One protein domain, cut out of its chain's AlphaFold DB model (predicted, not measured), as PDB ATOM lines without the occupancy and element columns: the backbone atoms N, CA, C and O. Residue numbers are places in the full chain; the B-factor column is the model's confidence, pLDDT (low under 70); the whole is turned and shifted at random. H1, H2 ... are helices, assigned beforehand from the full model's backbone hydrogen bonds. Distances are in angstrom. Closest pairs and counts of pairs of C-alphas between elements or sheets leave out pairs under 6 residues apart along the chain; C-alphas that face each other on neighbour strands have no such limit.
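AT A GLANCE: This is residues 6 to 100 of the 474 residues of the protein "Gamma-tubulin complex component" of Anopheles maculatus (UniProt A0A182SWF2). Look first for a long helical hairpin, H2 and H3, with H5 slanting away from its open end and H1 beyond H5, where residues 6 to 11 stick out. H6 follows H5 and touches no helix; tiny H4 is near H5. The printed part has 95 residues, with six named helices in the order H1 to H6 and no named strand: all helix. It is only just loose, close to compact, with a radius of gyration of the C-alphas of 15.1 A and spans of 45 by 31 by 21 A.

IN THESE COORDINATES: Find C-alpha 27 at (39.523, -20.945, 29.587); from there H2, residues 27 to 43, runs 24.0 A. H3, residues 47 to 61, runs 21.2 A. H5 is residues 74 to 85, 16.6 A, and H4 is residues 64 to 67, 4.9 A. H1, residues 6 to 17, begins at C-alpha 6 (13.918, -16.627, 18.417) and runs 16.3 A. H6, residues 91 to 99, covers 12.3 A and ends at C-alpha 99 (35.430, -9.562, -4.383).

HOW THE PARTS SIT: H2, with residues 38 to 42 alone, touches H3 in a hairpin, at a shallow tilt of 17 degrees, opposite ways; their closest C-alphas, of Ile 38 and Ala 50, are 5.1 A apart. Residues 27 to 30 of H2 touch residues 76 to 80 of H5, closest at the C-alphas of Ser 27 and Trp 76, 5.9 A, at a steep tilt of 48 degrees. Residues 13 to 17 of H1 touch H5, with the C-alphas of Ile 17 and Ser 77 closest at 5.0 A. H4 and H5 are close but not clearly touching: the closest C-alphas, of Cys 66 and His 75, are 5.7 A apart. H6 is apart from H5. In H1, H2, H3, H5 and H6 every O i to N i+4 pair is within hydrogen-bond range; H4 is too short for one.

THE WHOLE: The farthest C-alphas, of Arg 21 and Gly 100, are 46.8 A apart. The printed part has no cut, and no link is long. The model's pLDDT is under 70 at residues 18 to 24, 87 and 97 to 100.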
ATOM      1  N   PHE A   6      13.415 -17.520  17.368       81.62
ATOM      2  CA  PHE A   6      13.918 -16.627  18.417       81.62
ATOM      3  C   PHE A   6      14.058 -17.343  19.762       81.62
ATOM      4  O   PHE A   6      15.121 -17.275  20.377       81.62
ATOM      5  N   ASP A   7      13.040 -18.101  20.173       79.44
ATOM      6  CA  ASP A   7      13.063 -18.867  21.424       79.44
ATOM      7  C   ASP A   7      14.168 -19.934  21.431       79.44
ATOM      8  O   ASP A   7      14.780 -20.188  22.468       79.44
ATOM      9  N   ILE A   8      14.471 -20.547  20.283       80.56
ATOM     10  CA  ILE A   8      15.529 -21.561  20.164       80.56
ATOM     11  C   ILE A   8      16.899 -20.897  20.339       80.56
ATOM     12  O   ILE A   8      17.713 -21.357  21.143       80.56
ATOM     13  N   CYS A   9      17.137 -19.781  19.646       78.38
ATOM     14  CA  CYS A   9      18.362 -18.996  19.782       78.38
ATOM     15  C   CYS A   9      18.527 -18.426  21.199       78.38
ATOM     16  O   CYS A   9      19.619 -18.500  21.753       78.38
ATOM     17  N   TYR A  10      17.455 -17.922  21.815       80.31
ATOM     18  CA  TYR A  10      17.453 -17.362  23.170       80.31
ATOM     19  C   TYR A  10      17.734 -18.421  24.248       80.31
ATOM     20  O   TYR A  10      18.558 -18.209  25.138       80.31
ATOM     21  N   ASN A  11      17.128 -19.609  24.145       79.56
ATOM     22  CA  ASN A  11      17.450 -20.723  25.044       79.56
ATOM     23  C   ASN A  11      18.891 -21.233  24.836       79.56
ATOM     24  O   ASN A  11      19.544 -21.634  25.801       79.56
ATOM     25  N   PHE A  12      19.419 -21.184  23.607       80.44
ATOM     26  CA  PHE A  12      20.814 -21.528  23.312       80.44
ATOM     27  C   PHE A  12      21.815 -20.496  23.864       80.44
ATOM     28  O   PHE A  12      22.828 -20.890  24.449       80.44
ATOM     29  N   THR A  13      21.538 -19.188  23.752       79.56
ATOM     30  CA  THR A  13      22.404 -18.143  24.327       79.56
ATOM     31  C   THR A  13      22.427 -18.241  25.853       79.56
ATOM     32  O   THR A  13      23.506 -18.325  26.439       79.56
ATOM     33  N   LEU A  14      21.258 -18.349  26.499       76.56
ATOM     34  CA  LEU A  14      21.146 -18.540  27.948       76.56
ATOM     35  C   LEU A  14      21.835 -19.822  28.420       76.56
ATOM     36  O   LEU A  14      22.596 -19.774  29.382       76.56
ATOM     37  N   GLY A  15      21.629 -20.950  27.734       73.75
ATOM     38  CA  GLY A  15      22.270 -22.222  28.081       73.75
ATOM     39  C   GLY A  15      23.800 -22.206  27.950       73.75
ATOM     40  O   GLY A  15      24.473 -22.959  28.653       73.75
ATOM     41  N   THR A  16      24.346 -21.338  27.091       74.81
ATOM     42  CA  THR A  16      25.798 -21.191  26.880       74.81
ATOM     43  C   THR A  16      26.430 -20.172  27.833       74.81
ATOM     44  O   THR A  16      27.544 -20.390  28.306       74.81
ATOM     45  N   ILE A  17      25.735 -19.067  28.127       75.62
ATOM     46  CA  ILE A  17      26.266 -17.941  28.917       75.62
ATOM     47  C   ILE A  17      25.961 -18.095  30.417       75.62
ATOM     48  O   ILE A  17      26.816 -17.792  31.248       75.62
ATOM     49  N   LYS A  18      24.770 -18.592  30.775       68.69
ATOM     50  CA  LYS A  18      24.273 -18.715  32.155       68.69
ATOM     51  C   LYS A  18      24.188 -20.184  32.588       68.69
ATOM     52  O   LYS A  18      23.121 -20.746  32.843       68.69
ATOM     53  N   SER A  19      25.343 -20.837  32.627       61.12
ATOM     54  CA  SER A  19      25.486 -22.274  32.877       61.12
ATOM     55  C   SER A  19      25.452 -22.651  34.371       61.12
ATOM     56  O   SER A  19      26.286 -23.427  34.834       61.12
ATOM     57  N   ASP A  20      24.425 -22.196  35.108       54.84
ATOM     58  CA  ASP A  20      24.206 -22.335  36.573       54.84
ATOM     59  C   ASP A  20      24.226 -23.789  37.140       54.84
ATOM     60  O   ASP A  20      23.930 -24.022  38.313       54.84
ATOM     61  N   ARG A  21      24.508 -24.804  36.313       53.00
ATOM     62  CA  ARG A  21      24.500 -26.242  36.648       53.00
ATOM     63  C   ARG A  21      25.764 -27.008  36.246       53.00
ATOM     64  O   ARG A  21      25.818 -28.215  36.486       53.00
ATOM     65  N   TYR A  22      26.750 -26.360  35.628       54.44
ATOM     66  CA  TYR A  22      27.952 -27.019  35.110       54.44
ATOM     67  C   TYR A  22      29.234 -26.450  35.732       54.44
ATOM     68  O   TYR A  22      29.235 -25.381  36.334       54.44
ATOM     69  N   LEU A  23      30.329 -27.205  35.614       60.06
ATOM     70  CA  LEU A  23      31.668 -26.725  35.962       60.06
ATOM     71  C   LEU A  23      32.042 -25.551  35.036       60.06
ATOM     72  O   LEU A  23      31.606 -25.544  33.882       60.06
ATOM     73  N   SER A  24      32.825 -24.579  35.522       65.88
ATOM     74  CA  SER A  24      33.108 -23.363  34.749       65.88
ATOM     75  C   SER A  24      33.852 -23.642  33.437       65.88
ATOM     76  O   SER A  24      34.471 -24.693  33.230       65.88
ATOM     77  N   VAL A  25      33.700 -22.712  32.496       71.19
ATOM     78  CA  VAL A  25      34.091 -22.902  31.099       71.19
ATOM     79  C   VAL A  25      35.616 -22.990  30.964       71.19
ATOM     80  O   VAL A  25      36.359 -22.208  31.549       71.19
ATOM     81  N   ASN A  26      36.102 -23.942  30.158       81.06
ATOM     82  CA  ASN A  26      37.532 -24.219  30.002       81.06
ATOM     83  C   ASN A  26      38.281 -23.089  29.262       81.06
ATOM     84  O   ASN A  26      38.484 -23.131  28.044       81.06
ATOM     85  N   SER A  27      38.740 -22.103  30.031       81.81
ATOM     86  CA  SER A  27      39.523 -20.945  29.587       81.81
ATOM     87  C   SER A  27      40.751 -21.316  28.745       81.81
ATOM     88  O   SER A  27      41.033 -20.664  27.738       81.81
ATOM     89  N   HIS A  28      41.454 -22.404  29.080       83.75
ATOM     90  CA  HIS A  28      42.612 -22.876  28.314       83.75
ATOM     91  C   HIS A  28      42.237 -23.387  26.916       83.75
ATOM     92  O   HIS A  28      42.984 -23.163  25.962       83.75
ATOM     93  N   GLU A  29      41.088 -24.051  26.764       84.88
ATOM     94  CA  GLU A  29      40.621 -24.515  25.453       84.88
ATOM     95  C   GLU A  29      40.206 -23.340  24.564       84.88
ATOM     96  O   GLU A  29      40.563 -23.308  23.385       84.88
ATOM     97  N   ILE A  30      39.511 -22.350  25.127       85.25
ATOM     98  CA  ILE A  30      39.061 -21.157  24.395       85.25
ATOM     99  C   ILE A  30      40.245 -20.280  23.999       85.25
ATOM    100  O   ILE A  30      40.351 -19.908  22.832       85.25
ATOM    101  N   ARG A  31      41.194 -20.046  24.914       87.31
ATOM    102  CA  ARG A  31      42.466 -19.376  24.610       87.31
ATOM    103  C   ARG A  31      43.204 -20.063  23.460       87.31
ATOM    104  O   ARG A  31      43.702 -19.381  22.569       87.31
ATOM    105  N   ARG A  32      43.227 -21.403  23.424       87.44
ATOM    106  CA  ARG A  32      43.836 -22.156  22.313       87.44
ATOM    107  C   ARG A  32      43.043 -22.030  21.006       87.44
ATOM    108  O   ARG A  32      43.662 -21.921  19.954       87.44
ATOM    109  N   LYS A  33      41.704 -22.037  21.049       85.81
ATOM    110  CA  LYS A  33      40.849 -21.831  19.862       85.81
ATOM    111  C   LYS A  33      41.024 -20.426  19.278       85.81
ATOM    112  O   LYS A  33      41.225 -20.311  18.075       85.81
ATOM    113  N   MET A  34      41.017 -19.386  20.115       86.69
ATOM    114  CA  MET A  34      41.239 -18.005  19.675       86.69
ATOM    115  C   MET A  34      42.645 -17.827  19.086       86.69
ATOM    116  O   MET A  34      42.776 -17.328  17.972       86.69
ATOM    117  N   GLN A  35      43.689 -18.312  19.769       87.75
ATOM    118  CA  GLN A  35      45.060 -18.234  19.254       87.75
ATOM    119  C   GLN A  35      45.206 -18.932  17.892       87.75
ATOM    120  O   GLN A  35      45.838 -18.373  17.003       87.75
ATOM    121  N   ALA A  36      44.583 -20.100  17.696       86.38
ATOM    122  CA  ALA A  36      44.607 -20.810  16.415       86.38
ATOM    123  C   ALA A  36      43.848 -20.076  15.289       86.38
ATOM    124  O   ALA A  36      44.192 -20.230  14.120       86.38
ATOM    125  N   ILE A  37      42.830 -19.268  15.614       85.88
ATOM    126  CA  ILE A  37      42.146 -18.404  14.636       85.88
ATOM    127  C   ILE A  37      43.042 -17.224  14.250       85.88
ATOM    128  O   ILE A  37      43.193 -16.951  13.063       85.88
ATOM    129  N   ILE A  38      43.683 -16.576  15.228       86.19
ATOM    130  CA  ILE A  38      44.618 -15.465  14.997       86.19
ATOM    131  C   ILE A  38      45.829 -15.944  14.172       86.19
ATOM    132  O   ILE A  38      46.179 -15.312  13.182       86.19
ATOM    133  N   GLU A  39      46.407 -17.102  14.503       86.81
ATOM    134  CA  GLU A  39      47.503 -17.734  13.751       86.81
ATOM    135  C   GLU A  39      47.086 -18.085  12.308       86.81
ATOM    136  O   GLU A  39      47.834 -17.844  11.362       86.81
ATOM    137  N   ASN A  40      45.861 -18.581  12.101       85.00
ATOM    138  CA  ASN A  40      45.308 -18.831  10.764       85.00
ATOM    139  C   ASN A  40      45.105 -17.526   9.966       85.00
ATOM    140  O   ASN A  40      45.388 -17.493   8.768       85.00
ATOM    141  N   MET A  41      44.675 -16.433  10.607       83.62
ATOM    142  CA  MET A  41      44.594 -15.105   9.976       83.62
ATOM    143  C   MET A  41      45.984 -14.573   9.589       83.62
ATOM    144  O   MET A  41      46.162 -14.127   8.457       83.62
ATOM    145  N   GLU A  42      46.991 -14.710  10.460       84.31
ATOM    146  CA  GLU A  42      48.389 -14.351  10.162       84.31
ATOM    147  C   GLU A  42      48.948 -15.168   8.978       84.31
ATOM    148  O   GLU A  42      49.525 -14.595   8.053       84.31
ATOM    149  N   ILE A  43      48.705 -16.487   8.938       83.31
ATOM    150  CA  ILE A  43      49.096 -17.373   7.822       83.31
ATOM    151  C   ILE A  43      48.360 -17.022   6.519       83.31
ATOM    152  O   ILE A  43      48.938 -17.123   5.438       83.31
ATOM    153  N   THR A  44      47.096 -16.593   6.599       77.38
ATOM    154  CA  THR A  44      46.286 -16.193   5.432       77.38
ATOM    155  C   THR A  44      46.429 -14.710   5.065       77.38
ATOM    156  O   THR A  44      45.629 -14.188   4.294       77.38
ATOM    157  N   ASN A  45      47.504 -14.066   5.540       79.50
ATOM    158  CA  ASN A  45      47.931 -12.699   5.218       79.50
ATOM    159  C   ASN A  45      47.023 -11.567   5.755       79.50
ATOM    160  O   ASN A  45      47.269 -10.397   5.462       79.50
ATOM    161  N   PHE A  46      46.050 -11.882   6.616       81.50
ATOM    162  CA  PHE A  46      45.203 -10.925   7.345       81.50
ATOM    163  C   PHE A  46      45.889 -10.436   8.635       81.50
ATOM    164  O   PHE A  46      45.375 -10.576   9.745       81.50
ATOM    165  N   SER A  47      47.122  -9.938   8.505       80.62
ATOM    166  CA  SER A  47      47.976  -9.593   9.657       80.62
ATOM    167  C   SER A  47      47.485  -8.370  10.446       80.62
ATOM    168  O   SER A  47      47.636  -8.327  11.668       80.62
ATOM    169  N   THR A  48      46.847  -7.407   9.779       82.44
ATOM    170  CA  THR A  48      46.214  -6.232  10.398       82.44
ATOM    171  C   THR A  48      44.977  -6.621  11.205       82.44
ATOM    172  O   THR A  48      44.821  -6.203  12.352       82.44
ATOM    173  N   GLU A  49      44.141  -7.498  10.653       83.88
ATOM    174  CA  GLU A  49      42.897  -7.964  11.267       83.88
ATOM    175  C   GLU A  49      43.204  -8.910  12.437       83.88
ATOM    176  O   GLU A  49      42.589  -8.803  13.497       83.88
ATOM    177  N   ALA A  50      44.215  -9.773  12.289       84.81
ATOM    178  CA  ALA A  50      44.736 -10.620  13.359       84.81
ATOM    179  C   ALA A  50      45.274  -9.798  14.544       84.81
ATOM    180  O   ALA A  50      45.007 -10.131  15.700       84.81
ATOM    181  N   GLY A  51      45.993  -8.703  14.266       84.25
ATOM    182  CA  GLY A  51      46.462  -7.762  15.284       84.25
ATOM    183  C   GLY A  51      45.311  -7.072  16.024       84.25
ATOM    184  O   GLY A  51      45.326  -7.004  17.253       84.25
ATOM    185  N   HIS A  52      44.282  -6.629  15.294       85.12
ATOM    186  CA  HIS A  52      43.087  -6.017  15.881       85.12
ATOM    187  C   HIS A  52      42.286  -7.012  16.737       85.12
ATOM    188  O   HIS A  52      41.886  -6.687  17.855       85.12
ATOM    189  N   LEU A  53      42.096  -8.246  16.253       86.50
ATOM    190  CA  LEU A  53      41.416  -9.318  16.985       86.50
ATOM    191  C   LEU A  53      42.173  -9.700  18.265       86.50
ATOM    192  O   LEU A  53      41.549  -9.840  19.314       86.50
ATOM    193  N   ARG A  54      43.508  -9.818  18.195       88.44
ATOM    194  CA  ARG A  54      44.375 -10.058  19.361       88.44
ATOM    195  C   ARG A  54      44.192  -8.965  20.415       88.44
ATOM    196  O   ARG A  54      43.944  -9.292  21.572       88.44
ATOM    197  N   ARG A  55      44.227  -7.692  20.001       87.00
ATOM    198  CA  ARG A  55      44.018  -6.541  20.889       87.00
ATOM    199  C   ARG A  55      42.644  -6.576  21.569       87.00
ATOM    200  O   ARG A  55      42.587  -6.551  22.791       87.00
ATOM    201  N   CYS A  56      41.560  -6.714  20.801       86.06
ATOM    202  CA  CYS A  56      40.199  -6.744  21.357       86.06
ATOM    203  C   CYS A  56      39.991  -7.922  22.328       86.06
ATOM    204  O   CYS A  56      39.289  -7.791  23.324       86.06
ATOM    205  N   TYR A  57      40.610  -9.075  22.056       87.25
ATOM    206  CA  TYR A  57      40.580 -10.248  22.935       87.25
ATOM    207  C   TYR A  57      41.352 -10.026  24.251       87.25
ATOM    208  O   TYR A  57      40.890 -10.456  25.309       87.25
ATOM    209  N   GLU A  58      42.501  -9.347  24.205       87.56
ATOM    210  CA  GLU A  58      43.297  -8.999  25.393       87.56
ATOM    211  C   GLU A  58      42.618  -7.911  26.243       87.56
ATOM    212  O   GLU A  58      42.586  -8.029  27.470       87.56
ATOM    213  N   GLU A  59      42.008  -6.907  25.604       86.81
ATOM    214  CA  GLU A  59      41.201  -5.871  26.263       86.81
ATOM    215  C   GLU A  59      39.947  -6.481  26.923       86.81
ATOM    216  O   GLU A  59      39.744  -6.289  28.118       86.81
ATOM    217  N   PHE A  60      39.173  -7.314  26.213       86.00
ATOM    218  CA  PHE A  60      37.938  -7.933  26.728       86.00
ATOM    219  C   PHE A  60      38.150  -8.883  27.922       86.00
ATOM    220  O   PHE A  60      37.316  -8.949  28.821       86.00
ATOM    221  N   ILE A  61      39.263  -9.624  27.972       85.31
ATOM    222  CA  ILE A  61      39.594 -10.475  29.136       85.31
ATOM    223  C   ILE A  61      40.028  -9.643  30.352       85.31
ATOM    224  O   ILE A  61      39.926 -10.113  31.486       85.31
ATOM    225  N   SER A  62      40.515  -8.426  30.120       84.12
ATOM    226  CA  SER A  62      41.017  -7.515  31.155       84.12
ATOM    227  C   SER A  62      39.964  -6.501  31.626       84.12
ATOM    228  O   SER A  62      40.260  -5.683  32.494       84.12
ATOM    229  N   ASP A  63      38.759  -6.536  31.051       84.19
ATOM    230  CA  ASP A  63      37.670  -5.598  31.318       84.19
ATOM    231  C   ASP A  63      37.110  -5.788  32.748       84.19
ATOM    232  O   ASP A  63      36.656  -6.892  33.076       84.19
ATOM    233  N   PRO A  64      37.093  -4.746  33.610       76.69
ATOM    234  CA  PRO A  64      36.515  -4.839  34.952       76.69
ATOM    235  C   PRO A  64      35.046  -5.287  34.939       76.69
ATOM    236  O   PRO A  64      34.654  -6.091  35.786       76.69
ATOM    237  N   ALA A  65      34.248  -4.901  33.935       77.19
ATOM    238  CA  ALA A  65      32.856  -5.341  33.806       77.19
ATOM    239  C   ALA A  65      32.720  -6.864  33.581       77.19
ATOM    240  O   ALA A  65      31.662  -7.439  33.838       77.19
ATOM    241  N   CYS A  66      33.792  -7.531  33.140       75.44
ATOM    242  CA  CYS A  66      33.885  -8.983  32.982       75.44
ATOM    243  C   CYS A  66      34.589  -9.707  34.147       75.44
ATOM    244  O   CYS A  66      34.621 -10.945  34.149       75.44
ATOM    245  N   LEU A  67      35.159  -8.967  35.105       73.62
ATOM    246  CA  LEU A  67      35.890  -9.482  36.270       73.62
ATOM    247  C   LEU A  67      35.081  -9.334  37.568       73.62
ATOM    248  O   LEU A  67      35.008 -10.287  38.341       73.62
ATOM    249  N   ASP A  68      34.415  -8.194  37.759       73.88
ATOM    250  CA  ASP A  68      33.582  -7.890  38.934       73.88
ATOM    251  C   ASP A  68      32.140  -8.439  38.814       73.88
ATOM    252  O   ASP A  68      31.287  -8.229  39.679       73.88
ATOM    253  N   HIS A  69      31.845  -9.166  37.732       75.00
ATOM    254  CA  HIS A  69      30.515  -9.694  37.436       75.00
ATOM    255  C   HIS A  69      30.112 -10.869  38.351       75.00
ATOM    256  O   HIS A  69      30.900 -11.769  38.637       75.00
ATOM    257  N   TYR A  70      28.827 -10.936  38.728       72.75
ATOM    258  CA  TYR A  70      28.282 -11.951  39.650       72.75
ATOM    259  C   TYR A  70      28.340 -13.408  39.139       72.75
ATOM    260  O   TYR A  70      28.078 -14.342  39.897       72.75
ATOM    261  N   VAL A  71      28.668 -13.611  37.858       71.62
ATOM    262  CA  VAL A  71      28.906 -14.925  37.238       71.62
ATOM    263  C   VAL A  71      30.401 -15.073  36.973       71.62
ATOM    264  O   VAL A  71      30.943 -14.381  36.111       71.62
ATOM    265  N   HIS A  72      31.051 -16.002  37.678       71.81
ATOM    266  CA  HIS A  72      32.452 -16.356  37.438       71.81
ATOM    267  C   HIS A  72      32.686 -16.806  35.985       71.81
ATOM    268  O   HIS A  72      31.842 -17.475  35.390       71.81
ATOM    269  N   ASP A  73      33.857 -16.470  35.437       75.50
ATOM    270  CA  ASP A  73      34.300 -16.841  34.084       75.50
ATOM    271  C   ASP A  73      33.375 -16.375  32.930       75.50
ATOM    272  O   ASP A  73      33.473 -16.899  31.817       75.50
ATOM    273  N   ILE A  74      32.506 -15.369  33.134       81.69
ATOM    274  CA  ILE A  74      31.528 -14.935  32.111       81.69
ATOM    275  C   ILE A  74      32.168 -14.541  30.771       81.69
ATOM    276  O   ILE A  74      31.624 -14.876  29.718       81.69
ATOM    277  N   HIS A  75      33.350 -13.918  30.780       84.00
ATOM    278  CA  HIS A  75      34.089 -13.588  29.559       84.00
ATOM    279  C   HIS A  75      34.458 -14.841  28.743       84.00
ATOM    280  O   HIS A  75      34.356 -14.832  27.515       84.00
ATOM    281  N   TRP A  76      34.794 -15.963  29.392       85.31
ATOM    282  CA  TRP A  76      35.012 -17.238  28.700       85.31
ATOM    283  C   TRP A  76      33.709 -17.808  28.131       85.31
ATOM    284  O   TRP A  76      33.711 -18.300  27.004       85.31
ATOM    285  N   SER A  77      32.589 -17.694  28.848       83.69
ATOM    286  CA  SER A  77      31.270 -18.129  28.360       83.69
ATOM    287  C   SER A  77      30.792 -17.320  27.142       83.69
ATOM    288  O   SER A  77      30.286 -17.894  26.176       83.69
ATOM    289  N   VAL A  78      31.012 -16.000  27.135       85.25
ATOM    290  CA  VAL A  78      30.706 -15.116  25.993       85.25
ATOM    291  C   VAL A  78      31.617 -15.420  24.798       85.25
ATOM    292  O   VAL A  78      31.120 -15.583  23.682       85.25
ATOM    293  N   LEU A  79      32.927 -15.593  25.011       86.31
ATOM    294  CA  LEU A  79      33.854 -16.004  23.948       86.31
ATOM    295  C   LEU A  79      33.493 -17.381  23.368       86.31
ATOM    296  O   LEU A  79      33.564 -17.563  22.153       86.31
ATOM    297  N   LEU A  80      33.065 -18.342  24.196       85.81
ATOM    298  CA  LEU A  80      32.586 -19.646  23.726       85.81
ATOM    299  C   LEU A  80      31.363 -19.506  22.820       85.81
ATOM    300  O   LEU A  80      31.316 -20.129  21.757       85.81
ATOM    301  N   PHE A  81      30.389 -18.689  23.225       85.19
ATOM    302  CA  PHE A  81      29.191 -18.421  22.441       85.19
ATOM    303  C   PHE A  81      29.543 -17.805  21.078       85.19
ATOM    304  O   PHE A  81      29.177 -18.370  20.046       85.19
ATOM    305  N   LEU A  82      30.335 -16.725  21.060       85.56
ATOM    306  CA  LEU A  82      30.764 -16.051  19.828       85.56
ATOM    307  C   LEU A  82      31.508 -17.000  18.875       85.56
ATOM    308  O   LEU A  82      31.165 -17.086  17.696       85.56
ATOM    309  N   LEU A  83      32.472 -17.775  19.387       83.56
ATOM    310  CA  LEU A  83      33.213 -18.770  18.599       83.56
ATOM    311  C   LEU A  83      32.323 -19.901  18.059       83.56
ATOM    312  O   LEU A  83      32.639 -20.474  17.017       83.56
ATOM    313  N   THR A  84      31.225 -20.228  18.746       82.06
ATOM    314  CA  THR A  84      30.285 -21.278  18.316       82.06
ATOM    315  C   THR A  84      29.318 -20.769  17.245       82.06
ATOM    316  O   THR A  84      29.027 -21.494  16.297       82.06
ATOM    317  N   VAL A  85      28.866 -19.515  17.348       81.69
ATOM    318  CA  VAL A  85      28.022 -18.858  16.333       81.69
ATOM    319  C   VAL A  85      28.802 -18.547  15.052       81.69
ATOM    320  O   VAL A  85      28.238 -18.621  13.963       81.69
ATOM    321  N   ALA A  86      30.099 -18.236  15.151       76.06
ATOM    322  CA  ALA A  86      30.893 -17.748  14.023       76.06
ATOM    323  C   ALA A  86      31.036 -18.726  12.836       76.06
ATOM    324  O   ALA A  86      31.276 -18.257  11.726       76.06
ATOM    325  N   TYR A  87      30.901 -20.044  13.059       67.62
ATOM    326  CA  TYR A  87      30.988 -21.176  12.105       67.62
ATOM    327  C   TYR A  87      32.226 -21.225  11.176       67.62
ATOM    328  O   TYR A  87      33.001 -22.177  11.240       67.62
ATOM    329  N   ASN A  88      32.447 -20.205  10.343       73.19
ATOM    330  CA  ASN A  88      33.675 -19.960   9.585       73.19
ATOM    331  C   ASN A  88      34.154 -18.501   9.803       73.19
ATOM    332  O   ASN A  88      33.886 -17.639   8.962       73.19
ATOM    333  N   PRO A  89      34.886 -18.202  10.899       71.50
ATOM    334  CA  PRO A  89      35.263 -16.831  11.273       71.50
ATOM    335  C   PRO A  89      36.221 -16.126  10.296       71.50
ATOM    336  O   PRO A  89      36.361 -14.910  10.364       71.50
ATOM    337  N   VAL A  90      36.886 -16.857   9.392       75.62
ATOM    338  CA  VAL A  90      37.825 -16.284   8.402       75.62
ATOM    339  C   VAL A  90      37.197 -16.211   6.998       75.62
ATOM    340  O   VAL A  90      37.653 -15.446   6.151       75.62
ATOM    341  N   GLY A  91      36.119 -16.960   6.738       72.94
ATOM    342  CA  GLY A  91      35.480 -17.049   5.419       72.94
ATOM    343  C   GLY A  91      34.973 -15.710   4.883       72.94
ATOM    344  O   GLY A  91      35.196 -15.401   3.716       72.94
ATOM    345  N   ALA A  92      34.374 -14.874   5.736       72.69
ATOM    346  CA  ALA A  92      33.894 -13.548   5.338       72.69
ATOM    347  C   ALA A  92      35.032 -12.593   4.919       72.69
ATOM    348  O   ALA A  92      34.855 -11.792   4.003       72.69
ATOM    349  N   LEU A  93      36.212 -12.698   5.546       72.69
ATOM    350  CA  LEU A  93      37.397 -11.917   5.167       72.69
ATOM    351  C   LEU A  93      37.977 -12.406   3.832       72.69
ATOM    352  O   LEU A  93      38.303 -11.595   2.967       72.69
ATOM    353  N   LYS A  94      38.037 -13.731   3.630       71.69
ATOM    354  CA  LYS A  94      38.472 -14.341   2.362       71.69
ATOM    355  C   LYS A  94      37.554 -13.983   1.196       71.69
ATOM    356  O   LYS A  94      38.054 -13.649   0.126       71.69
ATOM    357  N   GLU A  95      36.237 -13.995   1.395       71.00
ATOM    358  CA  GLU A  95      35.294 -13.631   0.331       71.00
ATOM    359  C   GLU A  95      35.388 -12.143  -0.030       71.00
ATOM    360  O   GLU A  95      35.435 -11.820  -1.214       71.00
ATOM    361  N   ARG A  96      35.539 -11.244   0.953       72.38
ATOM    362  CA  ARG A  96      35.795  -9.813   0.693       72.38
ATOM    363  C   ARG A  96      37.101  -9.570  -0.059       72.38
ATOM    364  O   ARG A  96      37.132  -8.771  -0.991       72.38
ATOM    365  N   LEU A  97      38.162 -10.305   0.278       69.88
ATOM    366  CA  LEU A  97      39.418 -10.278  -0.478       69.88
ATOM    367  C   LEU A  97      39.230 -10.790  -1.921       69.88
ATOM    368  O   LEU A  97      39.868 -10.278  -2.839       69.88
ATOM    369  N   ARG A  98      38.332 -11.762  -2.137       65.94
ATOM    370  CA  ARG A  98      37.996 -12.317  -3.458       65.94
ATOM    371  C   ARG A  98      37.128 -11.378  -4.307       65.94
ATOM    372  O   ARG A  98      37.285 -11.373  -5.528       65.94
ATOM    373  N   THR A  99      36.241 -10.587  -3.694       69.06
ATOM    374  CA  THR A  99      35.430  -9.562  -4.383       69.06
ATOM    375  C   THR A  99      36.156  -8.224  -4.553       69.06
ATOM    376  O   THR A  99      35.797  -7.453  -5.441       69.06
ATOM    377  N   GLY A 100      37.199  -7.960  -3.758       65.50
ATOM    378  CA  GLY A 100      37.932  -6.690  -3.750       65.50
ATOM    379  C   GLY A 100      37.296  -5.611  -2.864       65.50
ATOM    380  O   GLY A 100      37.580  -4.428  -3.042       65.50
TER     381      GLY A 100